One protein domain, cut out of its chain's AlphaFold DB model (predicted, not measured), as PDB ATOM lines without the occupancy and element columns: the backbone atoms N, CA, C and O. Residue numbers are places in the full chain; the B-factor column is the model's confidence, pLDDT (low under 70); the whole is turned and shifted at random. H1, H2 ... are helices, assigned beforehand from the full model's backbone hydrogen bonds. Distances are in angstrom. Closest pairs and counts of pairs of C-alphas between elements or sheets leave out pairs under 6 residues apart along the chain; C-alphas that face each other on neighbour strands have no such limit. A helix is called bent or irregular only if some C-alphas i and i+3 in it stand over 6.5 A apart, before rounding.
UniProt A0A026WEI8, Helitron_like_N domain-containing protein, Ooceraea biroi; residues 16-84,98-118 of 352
ATOM      1  N   LEU A  16     -54.171  18.100  12.291       89.19
ATOM      2  CA  LEU A  16     -54.443  19.453  11.813       89.19
ATOM      3  C   LEU A  16     -53.409  19.924  10.780       89.19
ATOM      4  O   LEU A  16     -53.774  20.614   9.838       89.19
ATOM      5  N   ASP A  17     -52.143  19.534  10.929       89.12
ATOM      6  CA  ASP A  17     -51.081  19.840   9.963       89.12
ATOM      7  C   ASP A  17     -51.395  19.254   8.583       89.12
ATOM      8  O   ASP A  17     -51.287  19.944   7.573       89.12
ATOM      9  N   ILE A  18     -51.874  18.015   8.548       92.06
ATOM     10  CA  ILE A  18     -52.278  17.338   7.318       92.06
ATOM     11  C   ILE A  18     -53.528  17.996   6.710       92.06
ATOM     12  O   ILE A  18     -53.599  18.210   5.502       92.06
ATOM     13  N   LYS A  19     -54.527  18.323   7.540       89.69
ATOM     14  CA  LYS A  19     -55.814  18.877   7.082       89.69
ATOM     15  C   LYS A  19     -55.708  20.314   6.578       89.69
ATOM     16  O   LYS A  19     -56.402  20.673   5.632       89.69
ATOM     17  N   CYS A  20     -54.880  21.139   7.219       89.75
ATOM     18  CA  CYS A  20     -54.708  22.544   6.851       89.75
ATOM     19  C   CYS A  20     -53.816  22.736   5.623       89.75
ATOM     20  O   CYS A  20     -53.921  23.773   4.973       89.75
ATOM     21  N   PHE A  21     -52.955  21.763   5.317       92.06
ATOM     22  CA  PHE A  21     -51.944  21.890   4.272       92.06
ATOM     23  C   PHE A  21     -51.970  20.710   3.285       92.06
ATOM     24  O   PHE A  21     -50.979  19.985   3.154       92.06
ATOM     25  N   PRO A  22     -53.098  20.484   2.580       90.31
ATOM     26  CA  PRO A  22     -53.214  19.390   1.614       90.31
ATOM     27  C   PRO A  22     -52.250  19.537   0.426       90.31
ATOM     28  O   PRO A  22     -51.944  18.552  -0.236       90.31
ATOM     29  N   ASP A  23     -51.759  20.752   0.169       88.94
ATOM     30  CA  ASP A  23     -50.757  21.077  -0.845       88.94
ATOM     31  C   ASP A  23     -49.383  20.461  -0.540       88.94
ATOM     32  O   ASP A  23     -48.747  19.942  -1.453       88.94
ATOM     33  N   VAL A  24     -48.954  20.447   0.728       90.31
ATOM     34  CA  VAL A  24     -47.695  19.791   1.147       90.31
ATOM     35  C   VAL A  24     -47.904  18.389   1.741       90.31
ATOM     36  O   VAL A  24     -46.939  17.653   1.946       90.31
ATOM     37  N   TYR A  25     -49.157  17.976   1.979       91.25
ATOM     38  CA  TYR A  25     -49.542  16.610   2.363       91.25
ATOM     39  C   TYR A  25     -50.572  16.003   1.386       91.25
ATOM     40  O   TYR A  25     -51.690  15.681   1.797       91.25
ATOM     41  N   PRO A  26     -50.212  15.754   0.111       88.31
ATOM     42  CA  PRO A  26     -51.168  15.328  -0.921       88.31
ATOM     43  C   PRO A  26     -51.859  13.988  -0.623       88.31
ATOM     44  O   PRO A  26     -52.969  13.737  -1.083       88.31
ATOM     45  N   TYR A  27     -51.214  13.125   0.166       90.12
ATOM     46  CA  TYR A  27     -51.718  11.795   0.519       90.12
ATOM     47  C   TYR A  27     -52.342  11.716   1.913       90.12
ATOM     48  O   TYR A  27     -52.819  10.655   2.307       90.12
ATOM     49  N   GLY A  28     -52.322  12.801   2.686       89.38
ATOM     50  CA  GLY A  28     -52.926  12.791   4.012       89.38
ATOM     51  C   GLY A  28     -52.173  11.975   5.081       89.38
ATOM     52  O   GLY A  28     -52.772  11.603   6.086       89.38
ATOM     53  N   ILE A  29     -50.892  11.658   4.865       90.31
ATOM     54  CA  ILE A  29     -50.062  10.792   5.729       90.31
ATOM     55  C   ILE A  29     -48.784  11.515   6.166       90.31
ATOM     56  O   ILE A  29     -48.474  12.590   5.650       90.31
ATOM     57  N   ASN A  30     -48.001  10.925   7.073       89.19
ATOM     58  CA  ASN A  30     -46.737  11.503   7.540       89.19
ATOM     59  C   ASN A  30     -46.858  12.775   8.400       89.19
ATOM     60  O   ASN A  30     -45.849  13.450   8.599       89.19
ATOM     61  N   GLY A  31     -48.024  13.084   8.973       90.94
ATOM     62  CA  GLY A  31     -48.196  14.235   9.874       90.94
ATOM     63  C   GLY A  31     -47.478  14.100  11.220       90.94
ATOM     64  O   GLY A  31     -47.036  13.018  11.617       90.94
ATOM     65  N   GLN A  32     -47.367  15.197  11.964       89.94
ATOM     66  CA  GLN A  32     -46.590  15.314  13.206       89.94
ATOM     67  C   GLN A  32     -46.926  14.218  14.224       89.94
ATOM     68  O   GLN A  32     -46.027  13.648  14.844       89.94
ATOM     69  N   HIS A  33     -48.209  13.881  14.350       89.19
ATOM     70  CA  HIS A  33     -48.734  12.969  15.367       89.19
ATOM     71  C   HIS A  33     -49.024  11.547  14.867       89.19
ATOM     72  O   HIS A  33     -49.656  10.769  15.579       89.19
ATOM     73  N   GLU A  34     -48.565  11.191  13.667       90.50
ATOM     74  CA  GLU A  34     -48.710   9.832  13.143       90.50
ATOM     75  C   GLU A  34     -47.938   8.804  13.989       90.50
ATOM     76  O   GLU A  34     -46.824   9.065  14.466       90.50
ATOM     77  N   ASN A  35     -48.531   7.618  14.148       89.62
ATOM     78  CA  ASN A  35     -47.901   6.485  14.816       89.62
ATOM     79  C   ASN A  35     -46.721   5.970  13.986       89.62
ATOM     80  O   ASN A  35     -46.875   5.606  12.823       89.62
ATOM     81  N   ARG A  36     -45.540   5.920  14.603       90.19
ATOM     82  CA  ARG A  36     -44.287   5.487  13.975       90.19
ATOM     83  C   ARG A  36     -43.597   4.449  14.843       90.19
ATOM     84  O   ARG A  36     -43.677   4.528  16.066       90.19
ATOM     85  N   ASN A  37     -42.849   3.547  14.208       92.62
ATOM     86  CA  ASN A  37     -42.026   2.553  14.909       92.62
ATOM     87  C   ASN A  37     -40.964   3.221  15.793       92.62
ATOM     88  O   ASN A  37     -40.724   2.796  16.917       92.62
ATOM     89  N   ILE A  38     -40.348   4.293  15.284       91.69
ATOM     90  CA  ILE A  38     -39.402   5.123  16.028       91.69
ATOM     91  C   ILE A  38     -40.103   6.424  16.385       91.69
ATOM     92  O   ILE A  38     -40.605   7.142  15.516       91.69
ATOM     93  N   ARG A  39     -40.128   6.736  17.680       90.38
ATOM     94  CA  ARG A  39     -40.699   7.985  18.173       90.38
ATOM     95  C   ARG A  39     -39.844   9.164  17.710       90.38
ATOM     96  O   ARG A  39     -38.657   9.216  18.002       90.38
ATOM     97  N   ILE A  40     -40.487  10.135  17.067       91.56
ATOM     98  CA  ILE A  40     -39.890  11.414  16.674       91.56
ATOM     99  C   ILE A  40     -40.480  12.502  17.576       91.56
ATOM    100  O   ILE A  40     -41.697  12.573  17.762       91.56
ATOM    101  N   THR A  41     -39.635  13.338  18.176       90.44
ATOM    102  CA  THR A  41     -40.100  14.495  18.957       90.44
ATOM    103  C   THR A  41     -40.616  15.607  18.039       90.44
ATOM    104  O   THR A  41     -40.224  15.705  16.880       90.44
ATOM    105  N   ALA A  42     -41.447  16.519  18.557       87.56
ATOM    106  CA  ALA A  42     -41.948  17.649  17.764       87.56
ATOM    107  C   ALA A  42     -40.810  18.498  17.156       87.56
ATOM    108  O   ALA A  42     -40.886  18.916  16.004       87.56
ATOM    109  N   SER A  43     -39.711  18.702  17.895       88.12
ATOM    110  CA  SER A  43     -38.555  19.451  17.383       88.12
ATOM    111  C   SER A  43     -37.844  18.720  16.244       88.12
ATOM    112  O   SER A  43     -37.455  19.359  15.267       88.12
ATOM    113  N   GLU A  44     -37.669  17.403  16.356       91.56
ATOM    114  CA  GLU A  44     -37.074  16.587  15.293       91.56
ATOM    115  C   GLU A  44     -37.977  16.545  14.065       91.56
ATOM    116  O   GLU A  44     -37.486  16.732  12.958       91.56
ATOM    117  N   TYR A  45     -39.290  16.402  14.252       92.12
ATOM    118  CA  TYR A  45     -40.263  16.431  13.164       92.12
ATOM    119  C   TYR A  45     -40.191  17.739  12.369       92.12
ATOM    120  O   TYR A  45     -40.021  17.726  11.149       92.12
ATOM    121  N   ILE A  46     -40.238  18.876  13.070       91.62
ATOM    122  CA  ILE A  46     -40.123  20.205  12.457       91.62
ATOM    123  C   ILE A  46     -38.800  20.333  11.701       91.62
ATOM    124  O   ILE A  46     -38.778  20.760  10.551       91.62
ATOM    125  N   LYS A  47     -37.689  19.925  12.322       91.38
ATOM    126  CA  LYS A  47     -36.367  19.931  11.685       91.38
ATOM    127  C   LYS A  47     -36.342  19.087  10.414       91.38
ATOM    128  O   LYS A  47     -35.821  19.559   9.414       91.38
ATOM    129  N   LEU A  48     -36.910  17.885  10.441       91.50
ATOM    130  CA  LEU A  48     -36.974  16.992   9.284       91.50
ATOM    131  C   LEU A  48     -37.789  17.602   8.141       91.50
ATOM    132  O   LEU A  48     -37.362  17.531   6.993       91.50
ATOM    133  N   ARG A  49     -38.925  18.244   8.441       91.38
ATOM    134  CA  ARG A  49     -39.753  18.926   7.432       91.38
ATOM    135  C   ARG A  49     -39.023  20.116   6.815       91.38
ATOM    136  O   ARG A  49     -38.936  20.209   5.597       91.38
ATOM    137  N   LEU A  50     -38.440  20.978   7.647       91.81
ATOM    138  CA  LEU A  50     -37.742  22.188   7.199       91.81
ATOM    139  C   LEU A  50     -36.371  21.918   6.559       91.81
ATOM    140  O   LEU A  50     -35.862  22.766   5.833       91.81
ATOM    141  N   MET A  51     -35.750  20.772   6.848       88.12
ATOM    142  CA  MET A  51     -34.470  20.348   6.264       88.12
ATOM    143  C   MET A  51     -34.634  19.225   5.234       88.12
ATOM    144  O   MET A  51     -33.648  18.590   4.861       88.12
ATOM    145  N   SER A  52     -35.864  18.976   4.786       86.19
ATOM    146  CA  SER A  52     -36.153  18.030   3.714       86.19
ATOM    147  C   SER A  52     -35.433  18.434   2.427       86.19
ATOM    148  O   SER A  52     -35.214  19.616   2.166       86.19
ATOM    149  N   LYS A  53     -35.104  17.441   1.592       81.06
ATOM    150  CA  LYS A  53     -34.597  17.673   0.233       81.06
ATOM    151  C   LYS A  53     -35.605  18.458  -0.614       81.06
ATOM    152  O   LYS A  53     -35.206  19.260  -1.448       81.06
ATOM    153  N   HIS A  54     -36.897  18.211  -0.404       81.12
ATOM    154  CA  HIS A  54     -37.961  18.942  -1.082       81.12
ATOM    155  C   HIS A  54     -38.259  20.237  -0.319       81.12
ATOM    156  O   HIS A  54     -38.622  20.161   0.860       81.12
ATOM    157  N   PRO A  55     -38.132  21.411  -0.964       84.31
ATOM    158  CA  PRO A  55     -38.205  22.694  -0.275       84.31
ATOM    159  C   PRO A  55     -39.645  23.102   0.077       84.31
ATOM    160  O   PRO A  55     -39.834  24.051   0.825       84.31
ATOM    161  N   GLU A  56     -40.662  22.378  -0.395       88.06
ATOM    162  CA  GLU A  56     -42.092  22.708  -0.268       88.06
ATOM    163  C   GLU A  56     -42.508  23.144   1.147       88.06
ATOM    164  O   GLU A  56     -43.116  24.200   1.321       88.06
ATOM    165  N   PHE A  57     -42.098  22.396   2.178       90.56
ATOM    166  CA  PHE A  57     -42.377  22.745   3.576       90.56
ATOM    167  C   PHE A  57     -41.676  24.032   4.032       90.56
ATOM    168  O   PHE A  57     -42.225  24.778   4.839       90.56
ATOM    169  N   GLY A  58     -40.452  24.276   3.562       89.12
ATOM    170  CA  GLY A  58     -39.670  25.464   3.906       89.12
ATOM    171  C   GLY A  58     -40.121  26.725   3.165       89.12
ATOM    172  O   GLY A  58     -40.006  27.819   3.715       89.12
ATOM    173  N   LEU A  59     -40.665  26.565   1.954       91.88
ATOM    174  CA  LEU A  59     -41.180  27.651   1.116       91.88
ATOM    175  C   LEU A  59     -42.609  28.060   1.487       91.88
ATOM    176  O   LEU A  59     -43.016  29.198   1.244       91.88
ATOM    177  N   ASN A  60     -43.391  27.156   2.085       92.12
ATOM    178  CA  ASN A  60     -44.746  27.473   2.510       92.12
ATOM    179  C   ASN A  60     -44.730  28.332   3.790       92.12
ATOM    180  O   ASN A  60     -44.682  27.840   4.919       92.12
ATOM    181  N   ILE A  61     -44.816  29.653   3.613       90.81
ATOM    182  CA  ILE A  61     -44.839  30.629   4.714       90.81
ATOM    183  C   ILE A  61     -45.990  30.375   5.698       90.81
ATOM    184  O   ILE A  61     -45.805  30.526   6.907       90.81
ATOM    185  N   GLN A  62     -47.164  29.956   5.213       92.19
ATOM    186  CA  GLN A  62     -48.302  29.639   6.081       92.19
ATOM    187  C   GLN A  62     -47.996  28.425   6.967       92.19
ATOM    188  O   GLN A  62     -48.314  28.438   8.156       92.19
ATOM    189  N   PHE A  63     -47.295  27.425   6.429       92.62
ATOM    190  CA  PHE A  63     -46.824  26.276   7.198       92.62
ATOM    191  C   PHE A  63     -45.811  26.694   8.274       92.62
ATOM    192  O   PHE A  63     -45.917  26.259   9.420       92.62
ATOM    193  N   LEU A  64     -44.882  27.609   7.972       91.94
ATOM    194  CA  LEU A  64     -43.947  28.138   8.978       91.94
ATOM    195  C   LEU A  64     -44.672  28.845  10.134       91.94
ATOM    196  O   LEU A  64     -44.341  28.625  11.305       91.94
ATOM    197  N   PHE A  65     -45.677  29.671   9.827       91.12
ATOM    198  CA  PHE A  65     -46.497  30.322  10.850       91.12
ATOM    199  C   PHE A  65     -47.354  29.328  11.630       91.12
ATOM    200  O   PHE A  65     -47.506  29.486  12.841       91.12
ATOM    201  N   TYR A  66     -47.851  28.278  10.978       91.38
ATOM    202  CA  TYR A  66     -48.536  27.182  11.651       91.38
ATOM    203  C   TYR A  66     -47.626  26.493  12.671       91.38
ATOM    204  O   TYR A  66     -48.026  26.323  13.821       91.38
ATOM    205  N   LEU A  67     -46.380  26.175  12.308       89.94
ATOM    206  CA  LEU A  67     -45.413  25.573  13.233       89.94
ATOM    207  C   LEU A  67     -45.095  26.490  14.425       89.94
ATOM    208  O   LEU A  67     -44.940  26.023  15.559       89.94
ATOM    209  N   LEU A  68     -45.006  27.803  14.197       86.69
ATOM    210  CA  LEU A  68     -44.867  28.781  15.277       86.69
ATOM    211  C   LEU A  68     -46.110  28.792  16.179       86.69
ATOM    212  O   LEU A  68     -45.985  28.802  17.405       86.69
ATOM    213  N   HIS A  69     -47.302  28.767  15.584       84.44
ATOM    214  CA  HIS A  69     -48.562  28.778  16.314       84.44
ATOM    215  C   HIS A  69     -48.783  27.492  17.119       84.44
ATOM    216  O   HIS A  69     -49.243  27.576  18.256       84.44
ATOM    217  N   ASP A  70     -48.398  26.320  16.602       82.31
ATOM    218  CA  ASP A  70     -48.460  25.057  17.347       82.31
ATOM    219  C   ASP A  70     -47.630  25.130  18.637       82.31
ATOM    220  O   ASP A  70     -48.112  24.784  19.718       82.31
ATOM    221  N   ASN A  71     -46.420  25.696  18.561       77.44
ATOM    222  CA  ASN A  71     -45.596  25.940  19.747       77.44
ATOM    223  C   ASN A  71     -46.294  26.877  20.750       77.44
ATOM    224  O   ASN A  71     -46.273  26.619  21.955       77.44
ATOM    225  N   ILE A  72     -46.948  27.942  20.276       78.75
ATOM    226  CA  ILE A  72     -47.711  28.866  21.136       78.75
ATOM    227  C   ILE A  72     -48.929  28.170  21.761       78.75
ATOM    228  O   ILE A  72     -49.226  28.366  22.939       78.75
ATOM    229  N   ARG A  73     -49.615  27.301  21.020       77.31
ATOM    230  CA  ARG A  73     -50.761  26.535  21.522       77.31
ATOM    231  C   ARG A  73     -50.362  25.585  22.650       77.31
ATOM    232  O   ARG A  73     -51.063  25.514  23.661       77.31
ATOM    233  N   GLN A  74     -49.223  24.906  22.518       73.38
ATOM    234  CA  GLN A  74     -48.681  24.066  23.593       73.38
ATOM    235  C   GLN A  74     -48.384  24.888  24.861       73.38
ATOM    236  O   GLN A  74     -48.617  24.409  25.975       73.38
ATOM    237  N   LEU A  75     -47.954  26.149  24.718       76.75
ATOM    238  CA  LEU A  75     -47.788  27.060  25.856       76.75
ATOM    239  C   LEU A  75     -49.116  27.424  26.516       76.75
ATOM    240  O   LEU A  75     -49.176  27.427  27.742       76.75
ATOM    241  N   ASN A  76     -50.175  27.692  25.746       77.44
ATOM    242  CA  ASN A  76     -51.490  28.031  26.302       77.44
ATOM    243  C   ASN A  76     -52.024  26.920  27.217       77.44
ATOM    244  O   ASN A  76     -52.505  27.205  28.312       77.44
ATOM    245  N   ALA A  77     -51.872  25.656  26.810       73.31
ATOM    246  CA  ALA A  77     -52.225  24.513  27.650       73.31
ATOM    247  C   ALA A  77     -51.368  24.460  28.929       73.31
ATOM    248  O   ALA A  77     -51.897  24.264  30.023       73.31
ATOM    249  N   GLY A  78     -50.056  24.693  28.816       74.94
ATOM    250  CA  GLY A  78     -49.151  24.748  29.966       74.94
ATOM    251  C   GLY A  78     -49.484  25.876  30.950       74.94
ATOM    252  O   GLY A  78     -49.466  25.656  32.161       74.94
ATOM    253  N   ILE A  79     -49.831  27.061  30.442       76.38
ATOM    254  CA  ILE A  79     -50.287  28.210  31.237       76.38
ATOM    255  C   ILE A  79     -51.587  27.847  31.950       76.38
ATOM    256  O   ILE A  79     -51.660  27.976  33.168       76.38
ATOM    257  N   PHE A  80     -52.579  27.327  31.222       74.56
ATOM    258  CA  PHE A  80     -53.856  26.908  31.795       74.56
ATOM    259  C   PHE A  80     -53.667  25.888  32.922       74.56
ATOM    260  O   PHE A  80     -54.200  26.069  34.016       74.56
ATOM    261  N   HIS A  81     -52.861  24.847  32.698       72.31
ATOM    262  CA  HIS A  81     -52.555  23.867  33.737       72.31
ATOM    263  C   HIS A  81     -51.860  24.507  34.936       72.31
ATOM    264  O   HIS A  81     -52.250  24.250  36.069       72.31
ATOM    265  N   LYS A  82     -50.861  25.368  34.727       70.94
ATOM    266  CA  LYS A  82     -50.127  25.963  35.848       70.94
ATOM    267  C   LYS A  82     -50.971  26.941  36.670       70.94
ATOM    268  O   LYS A  82     -50.787  27.020  37.883       70.94
ATOM    269  N   MET A  83     -51.908  27.630  36.027       68.00
ATOM    270  CA  MET A  83     -52.853  28.538  36.681       68.00
ATOM    271  C   MET A  83     -53.964  27.786  37.431       68.00
ATOM    272  O   MET A  83     -54.406  28.252  38.471       68.00
ATOM    273  N   ASN A  84     -54.375  26.603  36.952       65.00
ATOM    274  CA  ASN A  84     -55.487  25.843  37.543       65.00
ATOM    275  C   ASN A  84     -55.076  24.691  38.478       65.00
ATOM    276  O   ASN A  84     -55.914  24.197  39.224       65.00
ATOM    277  N   LEU A  98     -57.878  38.708  38.465       76.81
ATOM    278  CA  LEU A  98     -57.574  40.136  38.332       76.81
ATOM    279  C   LEU A  98     -56.883  40.698  39.583       76.81
ATOM    280  O   LEU A  98     -55.936  41.476  39.467       76.81
ATOM    281  N   GLU A  99     -57.311  40.271  40.771       79.25
ATOM    282  CA  GLU A  99     -56.713  40.695  42.041       79.25
ATOM    283  C   GLU A  99     -55.287  40.152  42.235       79.25
ATOM    284  O   GLU A  99     -54.383  40.869  42.655       79.25
ATOM    285  N   GLN A 100     -55.038  38.887  41.906       72.81
ATOM    286  CA  GLN A 100     -53.691  38.323  42.021       72.81
ATOM    287  C   GLN A 100     -52.746  38.803  40.906       72.81
ATOM    288  O   GLN A 100     -51.534  38.877  41.130       72.81
ATOM    289  N   LEU A 101     -53.274  39.175  39.731       71.44
ATOM    290  CA  LEU A 101     -52.515  39.876  38.688       71.44
ATOM    291  C   LEU A 101     -52.052  41.254  39.169       71.44
ATOM    292  O   LEU A 101     -50.884  41.592  38.984       71.44
ATOM    293  N   SER A 102     -52.920  42.024  39.835       73.88
ATOM    294  CA  SER A 102     -52.532  43.330  40.389       73.88
ATOM    295  C   SER A 102     -51.506  43.206  41.522       73.88
ATOM    296  O   SER A 102     -50.650  44.076  41.677       73.88
ATOM    297  N   LYS A 103     -51.526  42.085  42.254       73.38
ATOM    298  CA  LYS A 103     -50.545  41.726  43.294       73.38
ATOM    299  C   LYS A 103     -49.277  41.031  42.764       73.38
ATOM    300  O   LYS A 103     -48.457  40.606  43.573       73.38
ATOM    301  N   GLN A 104     -49.113  40.870  41.443       67.62
ATOM    302  CA  GLN A 104     -47.980  40.185  40.783       67.62
ATOM    303  C   GLN A 104     -47.713  38.731  41.242       67.62
ATOM    304  O   GLN A 104     -46.685  38.143  40.905       67.62
ATOM    305  N   GLN A 105     -48.634  38.087  41.965       65.62
ATOM    306  CA  GLN A 105     -48.404  36.748  42.533       65.62
ATOM    307  C   GLN A 105     -48.319  35.654  41.452       65.62
ATOM    308  O   GLN A 105     -47.529  34.712  41.574       65.62
ATOM    309  N   PHE A 106     -49.052  35.814  40.345       63.91
ATOM    310  CA  PHE A 106     -48.997  34.891  39.205       63.91
ATOM    311  C   PHE A 106     -47.724  35.000  38.367       63.91
ATOM    312  O   PHE A 106     -47.354  34.028  37.700       63.91
ATOM    313  N   GLU A 107     -47.033  36.143  38.397       65.06
ATOM    314  CA  GLU A 107     -45.830  36.340  37.585       65.06
ATOM    315  C   GLU A 107     -44.744  35.327  37.945       65.06
ATOM    316  O   GLU A 107     -44.072  34.816  37.049       65.06
ATOM    317  N   SER A 108     -44.611  34.963  39.227       66.00
ATOM    318  CA  SER A 108     -43.621  33.970  39.665       66.00
ATOM    319  C   SER A 108     -43.904  32.580  39.074       66.00
ATOM    320  O   SER A 108     -43.003  31.953  38.513       66.00
ATOM    321  N   ASN A 109     -45.164  32.134  39.079       66.81
ATOM    322  CA  ASN A 109     -45.564  30.833  38.546       66.81
ATOM    323  C   ASN A 109     -45.408  30.774  37.024       66.81
ATOM    324  O   ASN A 109     -44.864  29.803  36.481       66.81
ATOM    325  N   LEU A 110     -45.825  31.827  36.326       74.31
ATOM    326  CA  LEU A 110     -45.704  31.917  34.874       74.31
ATOM    327  C   LEU A 110     -44.255  32.133  34.421       74.31
ATOM    328  O   LEU A 110     -43.886  31.694  33.328       74.31
ATOM    329  N   SER A 111     -43.403  32.709  35.276       76.44
ATOM    330  CA  SER A 111     -42.002  32.972  34.941       76.44
ATOM    331  C   SER A 111     -41.246  31.713  34.528       76.44
ATOM    332  O   SER A 111     -40.465  31.766  33.581       76.44
ATOM    333  N   THR A 112     -41.522  30.560  35.150       77.12
ATOM    334  CA  THR A 112     -40.878  29.290  34.778       77.12
ATOM    335  C   THR A 112     -41.268  28.850  33.370       77.12
ATOM    336  O   THR A 112     -40.425  28.338  32.637       77.12
ATOM    337  N   ILE A 113     -42.527  29.049  32.966       79.25
ATOM    338  CA  ILE A 113     -42.987  28.701  31.615       79.25
ATOM    339  C   ILE A 113     -42.323  29.640  30.611       79.25
ATOM    340  O   ILE A 113     -41.683  29.182  29.664       79.25
ATOM    341  N   PHE A 114     -42.394  30.948  30.860       81.75
ATOM    342  CA  PHE A 114     -41.809  31.940  29.963       81.75
ATOM    343  C   PHE A 114     -40.286  31.841  29.887       81.75
ATOM    344  O   PHE A 114     -39.734  32.056  28.813       81.75
ATOM    345  N   SER A 115     -39.605  31.398  30.949       82.44
ATOM    346  CA  SER A 115     -38.156  31.146  30.931       82.44
ATOM    347  C   SER A 115     -37.723  30.099  29.900       82.44
ATOM    348  O   SER A 115     -36.571  30.108  29.475       82.44
ATOM    349  N   ARG A 116     -38.634  29.217  29.462       79.19
ATOM    350  CA  ARG A 116     -38.381  28.224  28.405       79.19
ATOM    351  C   ARG A 116     -38.683  28.756  27.002       79.19
ATOM    352  O   ARG A 116     -38.199  28.190  26.023       79.19
ATOM    353  N   LEU A 117     -39.454  29.838  26.889       79.94
ATOM    354  CA  LEU A 117     -39.800  30.452  25.613       79.94
ATOM    355  C   LEU A 117     -38.734  31.472  25.212       79.94
ATOM    356  O   LEU A 117     -38.600  32.529  25.825       79.94
ATOM    357  N   ARG A 118     -37.989  31.169  24.147       80.25
ATOM    358  CA  ARG A 118     -36.981  32.087  23.601       80.25
ATOM    359  C   ARG A 118     -37.604  33.446  23.273       80.25
ATOM    360  O   ARG A 118     -38.739  33.518  22.816       80.25
TER     361      ARG A 118
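Overview. This is residues 16 to 84 and 98 to 118 of the 352 residues of the protein "Helitron_like_N domain-containing protein" of Ooceraea biroi (UniProt A0A026WEI8). One long helix, H4, makes the spine of an elongated, loosely built model: a small head of H1, H2, H3 and a long loop gathers round its first half, and at its other end H6 folds back slantwise beside it. The loop's tip, residues 34 to 39, sticks out from the head, and residues 98 to 105, with H5, stick out at the far end. The printed part has 90 residues with six named helices, H1 to H6 in chain order, and no named strand; the class is all helix. It is loose, with a radius of gyration of the C-alphas of 17.1 A, and spans 51 by 30 by 22 A.

Along the chain. H4, residues 61 to 84, is the longest helix, 34.8 A from C-alpha 61 at (-44.839, 30.629, 4.714) to C-alpha 84 at (-55.487, 25.843, 37.543). H3 is residues 56 to 59 and H2 is residues 42 to 50, 12.2 A long. H1, residues 16 to 20, begins at C-alpha 16 at (-54.443, 19.453, 11.813). H5 is residues 98 to 102. H6, residues 105 to 114, is 15.0 A long and ends at C-alpha 114 at (-41.809, 31.940, 29.963); it is neither bent nor irregular, but only just: C-alphas 105 and 108 are 6.2 A apart.

Arrangement. H4 touches H6 with residues 75 to 83 alone; their closest C-alphas, of Ile 79 and Leu 110, are 6.9 A apart. The two run opposite ways at a steep tilt of 38 degrees, only just past shallow. H5 is close to H6 but not clearly touching, the closest C-alphas being those of Gln 100 and Phe 106, 6.5 A apart. H2 is close to H4 but not clearly touching, with C-alphas 46 and 67 closest at 7.6 A, a shallow tilt of 9 degrees, opposite ways. H1 is close to H4 but not clearly touching, with C-alphas 17 and 66 closest at 8.0 A. H3 touches H4 only at the corner, and only just, with 3 pairs of C-alphas within 8 A; the closest are those of Phe 57 and Phe 63, 6.7 A. H2 and H3 touch only at the corner, with C-alphas 50 and 58 closest at 5.0 A. H1 and H2 are apart. Each O i to N i+4 pair is within hydrogen-bond range in H1, H2, H4 and H5, against 3 of 6 in H6; H3 is too short for such a pair.

Size, cuts and confidence. The C-alphas farthest apart, of Lys 53 and Glu 99, are 52.6 A apart. Residues 85 to 97 are not printed, and C-alphas 84 and 98 are 14.5 A apart across that cut. The link from H1 to H2 is long, with 21 residues. The mean pLDDT of the printed part is 83.6; residues 83 to 84 and 104 to 109 are under 70.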